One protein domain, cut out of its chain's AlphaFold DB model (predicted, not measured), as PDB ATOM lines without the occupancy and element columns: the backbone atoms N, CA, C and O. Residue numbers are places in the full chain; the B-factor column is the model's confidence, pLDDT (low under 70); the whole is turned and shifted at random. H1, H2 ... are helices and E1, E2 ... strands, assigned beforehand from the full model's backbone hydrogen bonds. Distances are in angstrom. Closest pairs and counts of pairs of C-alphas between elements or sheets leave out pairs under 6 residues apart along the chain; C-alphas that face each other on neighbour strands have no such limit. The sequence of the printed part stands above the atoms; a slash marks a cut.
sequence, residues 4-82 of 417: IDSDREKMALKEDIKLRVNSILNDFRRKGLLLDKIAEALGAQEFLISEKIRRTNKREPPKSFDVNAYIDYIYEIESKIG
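Overview. This is residues 4 to 82 of the 417 residues of an uncharacterized protein of Candidatus Magasanikbacteria bacterium CG10_big_fil_rev_8_21_14_0_10_36_16 (UniProt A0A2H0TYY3). A long helix, H1, makes one side of this domain; H3 crosses over its middle part, residues 13 to 21, while the short helix H2 sits between the last part of H1 and a small two-stranded hairpin, E1 and E2. The hairpin's long loop sticks out with residues 54 to 59 at one end of the longest axis, and residues 4 to 9 of H1 stick out at the other. The printed part has 79 residues with three named helices and two named strands, in the order H1, H2, E1, E2, H3; the strands are antiparallel, and the class is mostly helix. The whole is loose, with a radius of gyration of the C-alphas of 15.6 A, and elongated, with spans of 53 by 29 by 18 A.

Along the chain. H1, residues 4 to 30, begins at C-alpha 4 at (132.649, 134.999, 157.154) and ends at C-alpha 30 at (109.798, 153.295, 131.320), 39.0 A from first to last C-alpha. After a tight link of 4 residues comes H2, residues 35 to 41, which is 9.9 A long. A short link of 6 residues leads to E1, residues 48 to 50, 6.6 A from first to last C-alpha, with C-alpha 48 at (123.267, 163.718, 140.574). A long link of 12 residues, 51 to 62, then runs to E2, residues 63 to 65, which is 6.9 A long. A tight link of 1 residue, Asp 66, joins E2 to H3, residues 67 to 81, 21.1 A long, which ends at C-alpha 81 at (118.015, 151.035, 161.477).

Arrangement. H1 touches H3, with residues 13 to 21 of H1 alone. The closest C-alphas of the two are those of Lys 18 and Ile 71, 6.2 A apart. Their lines stand at a steep tilt of 54 degrees, and they run opposite ways. H1 and H2 are close but not clearly touching, with 2 pairs of C-alphas within 8 A; the closest are those of Phe 28 and Ile 38, 6.8 A apart. They run opposite ways at a steep tilt of 67 degrees, only just short of about perpendicular. H2 has 4 pairs of C-alphas within 8 A with E2, the closest being those of Leu 35 and Phe 65 at 7.1 A. With E1 it has 2 such pairs, the closest being those of Ala 39 and Leu 48, also at 7.1 A. E1 and E2 form a hairpin of antiparallel neighbour strands, their directions at 147 degrees. C-alphas 48 and 65 face each other at 4.6 A, and so do C-alphas 50 and 63 at 4.6 A. Within hydrogen-bond range are N 49 and O 64, at 2.8 A, and N 64 and O 49, at 2.9 A. H1 is apart from E1 and from E2, H2 is apart from H3, and E1 is apart from H3. In H1, H2 and H3 every O i to N i+4 pair is within hydrogen-bond range.

Size, cuts and confidence. The two C-alphas farthest apart are those of Asp 5 and Lys 58, at 53.1 A. Residues 4 to 9, which belong to H1, and residues 54 to 59 stand free; the body without them has 67 residues and spans 40 by 26 by 18 A. The printed part has no cut, and its one long link is that from E1 to E2, whose C-alphas lie 16 to 29 A from the mean of the C-alphas. The mean pLDDT of the printed part is 71.4. In this predicted model 34 residues are under 70: residues 4 to 6, 27 to 43, 51 to 62 and 81 to 82.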
ATOM      1  N   ILE A   4     133.076 135.497 158.468       59.75
ATOM      2  CA  ILE A   4     132.649 134.999 157.154       59.75
ATOM      3  C   ILE A   4     131.119 135.021 156.997       59.75
ATOM      4  O   ILE A   4     130.621 135.299 155.903       59.75
ATOM      5  N   ASP A   5     130.365 134.750 158.065       59.22
ATOM      6  CA  ASP A   5     128.897 134.792 158.034       59.22
ATOM      7  C   ASP A   5     128.395 136.241 157.997       59.22
ATOM      8  O   ASP A   5     127.467 136.552 157.250       59.22
ATOM      9  N   SER A   6     129.079 137.152 158.703       67.19
ATOM     10  CA  SER A   6     128.766 138.586 158.670       67.19
ATOM     11  C   SER A   6     128.989 139.181 157.278       67.19
ATOM     12  O   SER A   6     128.130 139.898 156.769       67.19
ATOM     13  N   ASP A   7     130.099 138.858 156.614       73.56
ATOM     14  CA  ASP A   7     130.388 139.402 155.283       73.56
ATOM     15  C   ASP A   7     129.460 138.845 154.193       73.56
ATOM     16  O   ASP A   7     129.094 139.563 153.255       73.56
ATOM     17  N   ARG A   8     128.999 137.595 154.336       75.50
ATOM     18  CA  ARG A   8     127.969 137.020 153.456       75.50
ATOM     19  C   ARG A   8     126.617 137.702 153.630       75.50
ATOM     20  O   ARG A   8     125.970 138.011 152.629       75.50
ATOM     21  N   GLU A   9     126.207 137.977 154.864       76.25
ATOM     22  CA  GLU A   9     124.959 138.693 155.149       76.25
ATOM     23  C   GLU A   9     124.993 140.135 154.622       76.25
ATOM     24  O   GLU A   9     124.024 140.598 154.016       76.25
ATOM     25  N   LYS A  10     126.135 140.828 154.750       79.56
ATOM     26  CA  LYS A  10     126.318 142.176 154.187       79.56
ATOM     27  C   LYS A  10     126.220 142.184 152.662       79.56
ATOM     28  O   LYS A  10     125.547 143.051 152.105       79.56
ATOM     29  N   MET A  11     126.858 141.222 151.989       82.56
ATOM     30  CA  MET A  11     126.770 141.098 150.529       82.56
ATOM     31  C   MET A  11     125.343 140.789 150.062       82.56
ATOM     32  O   MET A  11     124.877 141.399 149.101       82.56
ATOM     33  N   ALA A  12     124.629 139.904 150.762       83.75
ATOM     34  CA  ALA A  12     123.248 139.566 150.428       83.75
ATOM     35  C   ALA A  12     122.305 140.776 150.555       83.75
ATOM     36  O   ALA A  12     121.486 141.014 149.667       83.75
ATOM     37  N   LEU A  13     122.453 141.578 151.616       81.88
ATOM     38  CA  LEU A  13     121.648 142.786 151.812       81.88
ATOM     39  C   LEU A  13     121.916 143.837 150.727       81.88
ATOM     40  O   LEU A  13     120.984 144.431 150.187       81.88
ATOM     41  N   LYS A  14     123.186 144.049 150.370       85.88
ATOM     42  CA  LYS A  14     123.562 145.023 149.339       85.88
ATOM     43  C   LYS A  14     123.027 144.632 147.957       85.88
ATOM     44  O   LYS A  14     122.578 145.502 147.211       85.88
ATOM     45  N   GLU A  15     123.008 143.339 147.633       87.12
ATOM     46  CA  GLU A  15     122.435 142.859 146.371       87.12
ATOM     47  C   GLU A  15     120.897 142.991 146.345       87.12
ATOM     48  O   GLU A  15     120.342 143.397 145.324       87.12
ATOM     49  N   ASP A  16     120.200 142.768 147.470       85.00
ATOM     50  CA  ASP A  16     118.753 143.045 147.587       85.00
ATOM     51  C   ASP A  16     118.432 144.534 147.366       85.00
ATOM     52  O   ASP A  16     117.529 144.870 146.594       85.00
ATOM     53  N   ILE A  17     119.198 145.444 147.983       80.75
ATOM     54  CA  ILE A  17     119.037 146.896 147.790       80.75
ATOM     55  C   ILE A  17     119.265 147.265 146.325       80.75
ATOM     56  O   ILE A  17     118.467 147.992 145.731       80.75
ATOM     57  N   LYS A  18     120.320 146.728 145.709       87.06
ATOM     58  CA  LYS A  18     120.642 146.973 144.301       87.06
ATOM     59  C   LYS A  18     119.526 146.526 143.362       87.06
ATOM     60  O   LYS A  18     119.211 147.249 142.415       87.06
ATOM     61  N   LEU A  19     118.911 145.368 143.603       86.00
ATOM     62  CA  LEU A  19     117.768 144.904 142.813       86.00
ATOM     63  C   LEU A  19     116.566 145.845 142.962       86.00
ATOM     64  O   LEU A  19     115.971 146.229 141.953       86.00
ATOM     65  N   ARG A  20     116.253 146.282 144.190       84.81
ATOM     66  CA  ARG A  20     115.156 147.230 144.453       84.81
ATOM     67  C   ARG A  20     115.379 148.581 143.773       84.81
ATOM     68  O   ARG A  20     114.503 149.042 143.043       84.81
ATOM     69  N   VAL A  21     116.556 149.182 143.950       79.69
ATOM     70  CA  VAL A  21     116.909 150.475 143.339       79.69
ATOM     71  C   VAL A  21     116.842 150.385 141.813       79.69
ATOM     72  O   VAL A  21     116.214 151.229 141.175       79.69
ATOM     73  N   ASN A  22     117.406 149.337 141.208       83.00
ATOM     74  CA  ASN A  22     117.367 149.174 139.752       83.00
ATOM     75  C   ASN A  22     115.952 148.925 139.215       83.00
ATOM     76  O   ASN A  22     115.628 149.415 138.134       83.00
ATOM     77  N   SER A  23     115.104 148.199 139.950       78.94
ATOM     78  CA  SER A  23     113.695 148.023 139.577       78.94
ATOM     79  C   SER A  23     112.980 149.371 139.505       78.94
ATOM     80  O   SER A  23     112.353 149.682 138.495       78.94
ATOM     81  N   ILE A  24     113.154 150.211 140.527       73.06
ATOM     82  CA  ILE A  24     112.526 151.534 140.608       73.06
ATOM     83  C   ILE A  24     113.051 152.470 139.513       73.06
ATOM     84  O   ILE A  24     112.271 153.120 138.817       73.06
ATOM     85  N   LEU A  25     114.369 152.500 139.292       76.38
ATOM     86  CA  LEU A  25     114.968 153.302 138.223       76.38
ATOM     87  C   LEU A  25     114.492 152.855 136.833       76.38
ATOM     88  O   LEU A  25     114.229 153.697 135.973       76.38
ATOM     89  N   ASN A  26     114.349 151.547 136.600       73.81
ATOM     90  CA  ASN A  26     113.815 151.021 135.343       73.81
ATOM     91  C   ASN A  26     112.338 151.377 135.151       73.81
ATOM     92  O   ASN A  26     111.948 151.746 134.041       73.81
ATOM     93  N   ASP A  27     111.532 151.330 136.209       68.19
ATOM     94  CA  ASP A  27     110.132 151.748 136.151       68.19
ATOM     95  C   ASP A  27     110.005 153.244 135.855       68.19
ATOM     96  O   ASP A  27     109.196 153.641 135.013       68.19
ATOM     97  N   PHE A  28     110.849 154.087 136.452       65.00
ATOM     98  CA  PHE A  28     110.872 155.515 136.142       65.00
ATOM     99  C   PHE A  28     111.371 155.820 134.724       65.00
ATOM    100  O   PHE A  28     110.800 156.679 134.050       65.00
ATOM    101  N   ARG A  29     112.365 155.078 134.221       62.72
ATOM    102  CA  ARG A  29     112.817 155.180 132.823       62.72
ATOM    103  C   ARG A  29     111.724 154.770 131.837       62.72
ATOM    104  O   ARG A  29     111.523 155.462 130.843       62.72
ATOM    105  N   ARG A  30     110.972 153.699 132.120       57.19
ATOM    106  CA  ARG A  30     109.798 153.295 131.320       57.19
ATOM    107  C   ARG A  30     108.694 154.355 131.329       57.19
ATOM    108  O   ARG A  30     107.983 154.487 130.338       57.19
ATOM    109  N   LYS A  31     108.578 155.124 132.416       53.28
ATOM    110  CA  LYS A  31     107.673 156.279 132.545       53.28
ATOM    111  C   LYS A  31     108.211 157.565 131.897       53.28
ATOM    112  O   LYS A  31     107.514 158.573 131.918       53.28
ATOM    113  N   GLY A  32     109.415 157.543 131.315       47.34
ATOM    114  CA  GLY A  32     110.002 158.685 130.606       47.34
ATOM    115  C   GLY A  32     110.400 159.860 131.504       47.34
ATOM    116  O   GLY A  32     110.516 160.979 131.015       47.34
ATOM    117  N   LEU A  33     110.585 159.635 132.810       58.47
ATOM    118  CA  LEU A  33     110.953 160.696 133.750       58.47
ATOM    119  C   LEU A  33     112.380 161.202 133.500       58.47
ATOM    120  O   LEU A  33     113.303 160.421 133.256       58.47
ATOM    121  N   LEU A  34     112.563 162.520 133.607       69.19
ATOM    122  CA  LEU A  34     113.882 163.154 133.573       69.19
ATOM    123  C   LEU A  34     114.677 162.808 134.841       69.19
ATOM    124  O   LEU A  34     114.106 162.713 135.927       69.19
ATOM    125  N   LEU A  35     116.002 162.675 134.713       69.75
ATOM    126  CA  LEU A  35     116.914 162.291 135.804       69.75
ATOM    127  C   LEU A  35     116.776 163.167 137.059       69.75
ATOM    128  O   LEU A  35     116.791 162.632 138.163       69.75
ATOM    129  N   ASP A  36     116.563 164.476 136.895       68.00
ATOM    130  CA  ASP A  36     116.357 165.405 138.015       68.00
ATOM    131  C   ASP A  36     115.105 165.055 138.837       68.00
ATOM    132  O   ASP A  36     115.139 165.050 140.064       68.00
ATOM    133  N   LYS A  37     114.017 164.670 138.158       62.09
ATOM    134  CA  LYS A  37     112.760 164.256 138.798       62.09
ATOM    135  C   LYS A  37     112.843 162.866 139.416       62.09
ATOM    136  O   LYS A  37     112.198 162.611 140.427       62.09
ATOM    137  N   ILE A  38     113.659 161.982 138.841       69.25
ATOM    138  CA  ILE A  38     113.952 160.671 139.432       69.25
ATOM    139  C   ILE A  38     114.724 160.844 140.742       69.25
ATOM    140  O   ILE A  38     114.372 160.223 141.739       69.25
ATOM    141  N   ALA A  39     115.748 161.698 140.751       69.62
ATOM    142  CA  ALA A  39     116.519 161.971 141.955       69.62
ATOM    143  C   ALA A  39     115.658 162.648 143.029       69.62
ATOM    144  O   ALA A  39     115.726 162.260 144.186       69.62
ATOM    145  N   GLU A  40     114.790 163.587 142.646       65.69
ATOM    146  CA  GLU A  40     113.846 164.236 143.560       65.69
ATOM    147  C   GLU A  40     112.865 163.254 144.210       65.69
ATOM    148  O   GLU A  40     112.742 163.231 145.431       65.69
ATOM    149  N   ALA A  41     112.248 162.376 143.416       59.47
ATOM    150  CA  ALA A  41     111.347 161.329 143.903       59.47
ATOM    151  C   ALA A  41     112.009 160.371 144.905       59.47
ATOM    152  O   ALA A  41     111.359 159.830 145.799       59.47
ATOM    153  N   LEU A  42     113.307 160.140 144.729       67.31
ATOM    154  CA  LEU A  42     114.100 159.273 145.589       67.31
ATOM    155  C   LEU A  42     114.678 160.008 146.809       67.31
ATOM    156  O   LEU A  42     115.275 159.351 147.657       67.31
ATOM    157  N   GLY A  43     114.516 161.335 146.914       63.03
ATOM    158  CA  GLY A  43     115.225 162.154 147.906       63.03
ATOM    159  C   GLY A  43     116.748 162.094 147.730       63.03
ATOM    160  O   GLY A  43     117.493 162.151 148.700       63.03
ATOM    161  N   ALA A  44     117.196 161.897 146.491       76.25
ATOM    162  CA  ALA A  44     118.542 161.506 146.097       76.25
ATOM    163  C   ALA A  44     119.208 162.544 145.172       76.25
ATOM    164  O   ALA A  44     120.063 162.204 144.350       76.25
ATOM    165  N   GLN A  45     118.808 163.816 145.258       77.88
ATOM    166  CA  GLN A  45     119.330 164.902 144.418       77.88
ATOM    167  C   GLN A  45     120.851 165.070 144.550       77.88
ATOM    168  O   GLN A  45     121.512 165.438 143.582       77.88
ATOM    169  N   GLU A  46     121.415 164.754 145.717       73.19
ATOM    170  CA  GLU A  46     122.859 164.799 145.988       73.19
ATOM    171  C   GLU A  46     123.677 163.763 145.198       73.19
ATOM    172  O   GLU A  46     124.881 163.939 145.020       73.19
ATOM    173  N   PHE A  47     123.027 162.728 144.656       81.50
ATOM    174  CA  PHE A  47     123.659 161.691 143.832       81.50
ATOM    175  C   PHE A  47     123.630 162.021 142.329       81.50
ATOM    176  O   PHE A  47     124.040 161.201 141.502       81.50
ATOM    177  N   LEU A  48     123.161 163.216 141.944       82.06
ATOM    178  CA  LEU A  48     123.267 163.718 140.574       82.06
ATOM    179  C   LEU A  48     124.654 164.310 140.320       82.06
ATOM    180  O   LEU A  48     125.032 165.343 140.873       82.06
ATOM    181  N   ILE A  49     125.399 163.695 139.407       79.62
ATOM    182  CA  ILE A  49     126.728 164.138 139.003       79.62
ATOM    183  C   ILE A  49     126.617 164.901 137.685       79.62
ATOM    184  O   ILE A  49     126.104 164.400 136.688       79.62
ATOM    185  N   SER A  50     127.131 166.130 137.662       72.00
ATOM    186  CA  SER A  50     127.315 166.874 136.412       72.00
ATOM    187  C   SER A  50     128.654 166.489 135.789       72.00
ATOM    188  O   SER A  50     129.710 166.763 136.367       72.00
ATOM    189  N   GLU A  51     128.644 165.869 134.610       62.91
ATOM    190  CA  GLU A  51     129.892 165.527 133.928       62.91
ATOM    191  C   GLU A  51     130.581 166.795 133.407       62.91
ATOM    192  O   GLU A  51     130.027 167.568 132.622       62.91
ATOM    193  N   LYS A  52     131.830 167.032 133.826       52.88
ATOM    194  CA  LYS A  52     132.627 168.149 133.300       52.88
ATOM    195  C   LYS A  52     132.961 167.896 131.829       52.88
ATOM    196  O   LYS A  52     133.933 167.206 131.525       52.88
ATOM    197  N   ILE A  53     132.230 168.527 130.909       52.81
ATOM    198  CA  ILE A  53     132.639 168.570 129.502       52.81
ATOM    199  C   ILE A  53     133.909 169.419 129.389       52.81
ATOM    200  O   ILE A  53     133.910 170.635 129.607       52.81
ATOM    201  N   ARG A  54     135.015 168.782 128.991       50.62
ATOM    202  CA  ARG A  54     136.184 169.492 128.472       50.62
ATOM    203  C   ARG A  54     135.838 170.063 127.091       50.62
ATOM    204  O   ARG A  54     135.955 169.375 126.089       50.62
ATOM    205  N   ARG A  55     135.520 171.361 127.095       48.34
ATOM    206  CA  ARG A  55     135.485 172.316 125.969       48.34
ATOM    207  C   ARG A  55     134.284 172.279 125.007       48.34
ATOM    208  O   ARG A  55     133.849 171.249 124.512       48.34
ATOM    209  N   THR A  56     133.880 173.515 124.686       47.34
ATOM    210  CA  THR A  56     133.189 173.989 123.473       47.34
ATOM    211  C   THR A  56     131.789 173.444 123.208       47.34
ATOM    212  O   THR A  56     131.587 172.665 122.287       47.34
ATOM    213  N   ASN A  57     130.805 173.919 123.976       47.41
ATOM    214  CA  ASN A  57     129.601 174.600 123.468       47.41
ATOM    215  C   ASN A  57     128.689 174.993 124.642       47.41
ATOM    216  O   ASN A  57     128.713 174.345 125.681       47.41
ATOM    217  N   LYS A  58     127.905 176.070 124.482       51.09
ATOM    218  CA  LYS A  58     126.954 176.637 125.468       51.09
ATOM    219  C   LYS A  58     125.749 175.713 125.758       51.09
ATOM    220  O   LYS A  58     124.605 176.143 125.657       51.09
ATOM    221  N   ARG A  59     125.977 174.432 126.037       52.84
ATOM    222  CA  ARG A  59     124.948 173.490 126.488       52.84
ATOM    223  C   ARG A  59     125.270 173.086 127.916       52.84
ATOM    224  O   ARG A  59     126.440 172.886 128.238       52.84
ATOM    225  N   GLU A  60     124.243 173.018 128.755       53.94
ATOM    226  CA  GLU A  60     124.388 172.511 130.116       53.94
ATOM    227  C   GLU A  60     125.011 171.106 130.081       53.94
ATOM    228  O   GLU A  60     124.684 170.316 129.184       53.94
ATOM    229  N   PRO A  61     125.956 170.803 130.987       57.56
ATOM    230  CA  PRO A  61     126.611 169.507 131.012       57.56
ATOM    231  C   PRO A  61     125.585 168.391 131.255       57.56
ATOM    232  O   PRO A  61     124.666 168.571 132.059       57.56
ATOM    233  N   PRO A  62     125.722 167.232 130.589       62.25
ATOM    234  CA  PRO A  62     124.857 166.092 130.833       62.25
ATOM    235  C   PRO A  62     124.994 165.654 132.294       62.25
ATOM    236  O   PRO A  62     126.098 165.524 132.830       62.25
ATOM    237  N   LYS A  63     123.844 165.457 132.937       72.06
ATOM    238  CA  LYS A  63     123.743 164.943 134.300       72.06
ATOM    239  C   LYS A  63     123.646 163.420 134.263       72.06
ATOM    240  O   LYS A  63     122.917 162.867 133.439       72.06
ATOM    241  N   SER A  64     124.342 162.751 135.170       80.06
ATOM    242  CA  SER A  64     124.220 161.319 135.437       80.06
ATOM    243  C   SER A  64     123.823 161.096 136.899       80.06
ATOM    244  O   SER A  64     123.951 161.994 137.726       80.06
ATOM    245  N   PHE A  65     123.274 159.925 137.221       80.62
ATOM    246  CA  PHE A  65     122.888 159.560 138.587       80.62
ATOM    247  C   PHE A  65     123.816 158.450 139.078       80.62
ATOM    248  O   PHE A  65     123.885 157.393 138.443       80.62
ATOM    249  N   ASP A  66     124.530 158.683 140.180       85.81
ATOM    250  CA  ASP A  66     125.442 157.699 140.762       85.81
ATOM    251  C   ASP A  66     124.667 156.651 141.566       85.81
ATOM    252  O   ASP A  66     124.466 156.745 142.778       85.81
ATOM    253  N   VAL A  67     124.208 155.627 140.848       83.00
ATOM    254  CA  VAL A  67     123.422 154.523 141.406       83.00
ATOM    255  C   VAL A  67     124.190 153.781 142.501       83.00
ATOM    256  O   VAL A  67     123.576 153.332 143.466       83.00
ATOM    257  N   ASN A  68     125.513 153.644 142.376       85.31
ATOM    258  CA  ASN A  68     126.307 152.886 143.342       85.31
ATOM    259  C   ASN A  68     126.445 153.657 144.655       85.31
ATOM    260  O   ASN A  68     126.195 153.081 145.711       85.31
ATOM    261  N   ALA A  69     126.744 154.959 144.585       84.44
ATOM    262  CA  ALA A  69     126.781 155.814 145.768       84.44
ATOM    263  C   ALA A  69     125.415 155.865 146.476       84.44
ATOM    264  O   ALA A  69     125.349 155.805 147.703       84.44
ATOM    265  N   TYR A  70     124.317 155.888 145.712       84.56
ATOM    266  CA  TYR A  70     122.974 155.843 146.286       84.56
ATOM    267  C   TYR A  70     122.654 154.492 146.950       84.56
ATOM    268  O   TYR A  70     122.080 154.455 148.035       84.56
ATOM    269  N   ILE A  71     123.056 153.363 146.355       84.81
ATOM    270  CA  ILE A  71     122.910 152.035 146.983       84.81
ATOM    271  C   ILE A  71     123.690 151.964 148.300       84.81
ATOM    272  O   ILE A  71     123.171 151.432 149.282       84.81
ATOM    273  N   ASP A  72     124.908 152.506 148.327       82.62
ATOM    274  CA  ASP A  72     125.745 152.543 149.529       82.62
ATOM    275  C   ASP A  72     125.091 153.368 150.642       82.62
ATOM    276  O   ASP A  72     125.023 152.917 151.787       82.62
ATOM    277  N   TYR A  73     124.512 154.518 150.293       82.06
ATOM    278  CA  TYR A  73     123.736 155.346 151.212       82.06
ATOM    279  C   TYR A  73     122.537 154.597 151.819       82.06
ATOM    280  O   TYR A  73     122.368 154.567 153.039       82.06
ATOM    281  N   ILE A  74     121.733 153.921 150.992       77.88
ATOM    282  CA  ILE A  74     120.579 153.143 151.470       77.88
ATOM    283  C   ILE A  74     121.027 151.974 152.352       77.88
ATOM    284  O   ILE A  74     120.409 151.701 153.381       77.88
ATOM    285  N   TYR A  75     122.127 151.315 151.993       84.44
ATOM    286  CA  TYR A  75     122.707 150.245 152.795       84.44
ATOM    287  C   TYR A  75     123.151 150.732 154.180       84.44
ATOM    288  O   TYR A  75     122.875 150.068 155.183       84.44
ATOM    289  N   GLU A  76     123.786 151.900 154.278       78.44
ATOM    290  CA  GLU A  76     124.131 152.488 155.575       78.44
ATOM    291  C   GLU A  76     122.898 152.785 156.436       78.44
ATOM    292  O   GLU A  76     122.936 152.593 157.653       78.44
ATOM    293  N   ILE A  77     121.799 153.226 155.826       72.25
ATOM    294  CA  ILE A  77     120.548 153.482 156.544       72.25
ATOM    295  C   ILE A  77     119.928 152.171 157.037       72.25
ATOM    296  O   ILE A  77     119.617 152.043 158.223       72.25
ATOM    297  N   GLU A  78     119.773 151.174 156.161       76.81
ATOM    298  CA  GLU A  78     119.149 149.894 156.523       76.81
ATOM    299  C   GLU A  78     119.976 149.118 157.557       76.81
ATOM    300  O   GLU A  78     119.405 148.526 158.474       76.81
ATOM    301  N   SER A  79     121.310 149.169 157.469       76.12
ATOM    302  CA  SER A  79     122.208 148.513 158.431       76.12
ATOM    303  C   SER A  79     122.189 149.161 159.820       76.12
ATOM    304  O   SER A  79     122.309 148.451 160.816       76.12
ATOM    305  N   LYS A  80     121.986 150.483 159.913       70.19
ATOM    306  CA  LYS A  80     121.859 151.202 161.196       70.19
ATOM    307  C   LYS A  80     120.470 151.048 161.823       70.19
ATOM    308  O   LYS A  80     120.358 150.968 163.043       70.19
ATOM    309  N   ILE A  81     119.414 151.028 161.007       67.69
ATOM    310  CA  ILE A  81     118.015 151.035 161.477       67.69
ATOM    311  C   ILE A  81     117.449 149.612 161.628       67.69
ATOM    312  O   ILE A  81     116.464 149.405 162.341       67.69
ATOM    313  N   GLY A  82     118.053 148.613 160.973       69.25
ATOM    314  CA  GLY A  82     117.599 147.218 160.999       69.25
ATOM    315  C   GLY A  82     116.242 147.001 160.320       69.25
ATOM    316  O   GLY A  82     115.568 146.003 160.573       69.25
TER     317      GLY A  82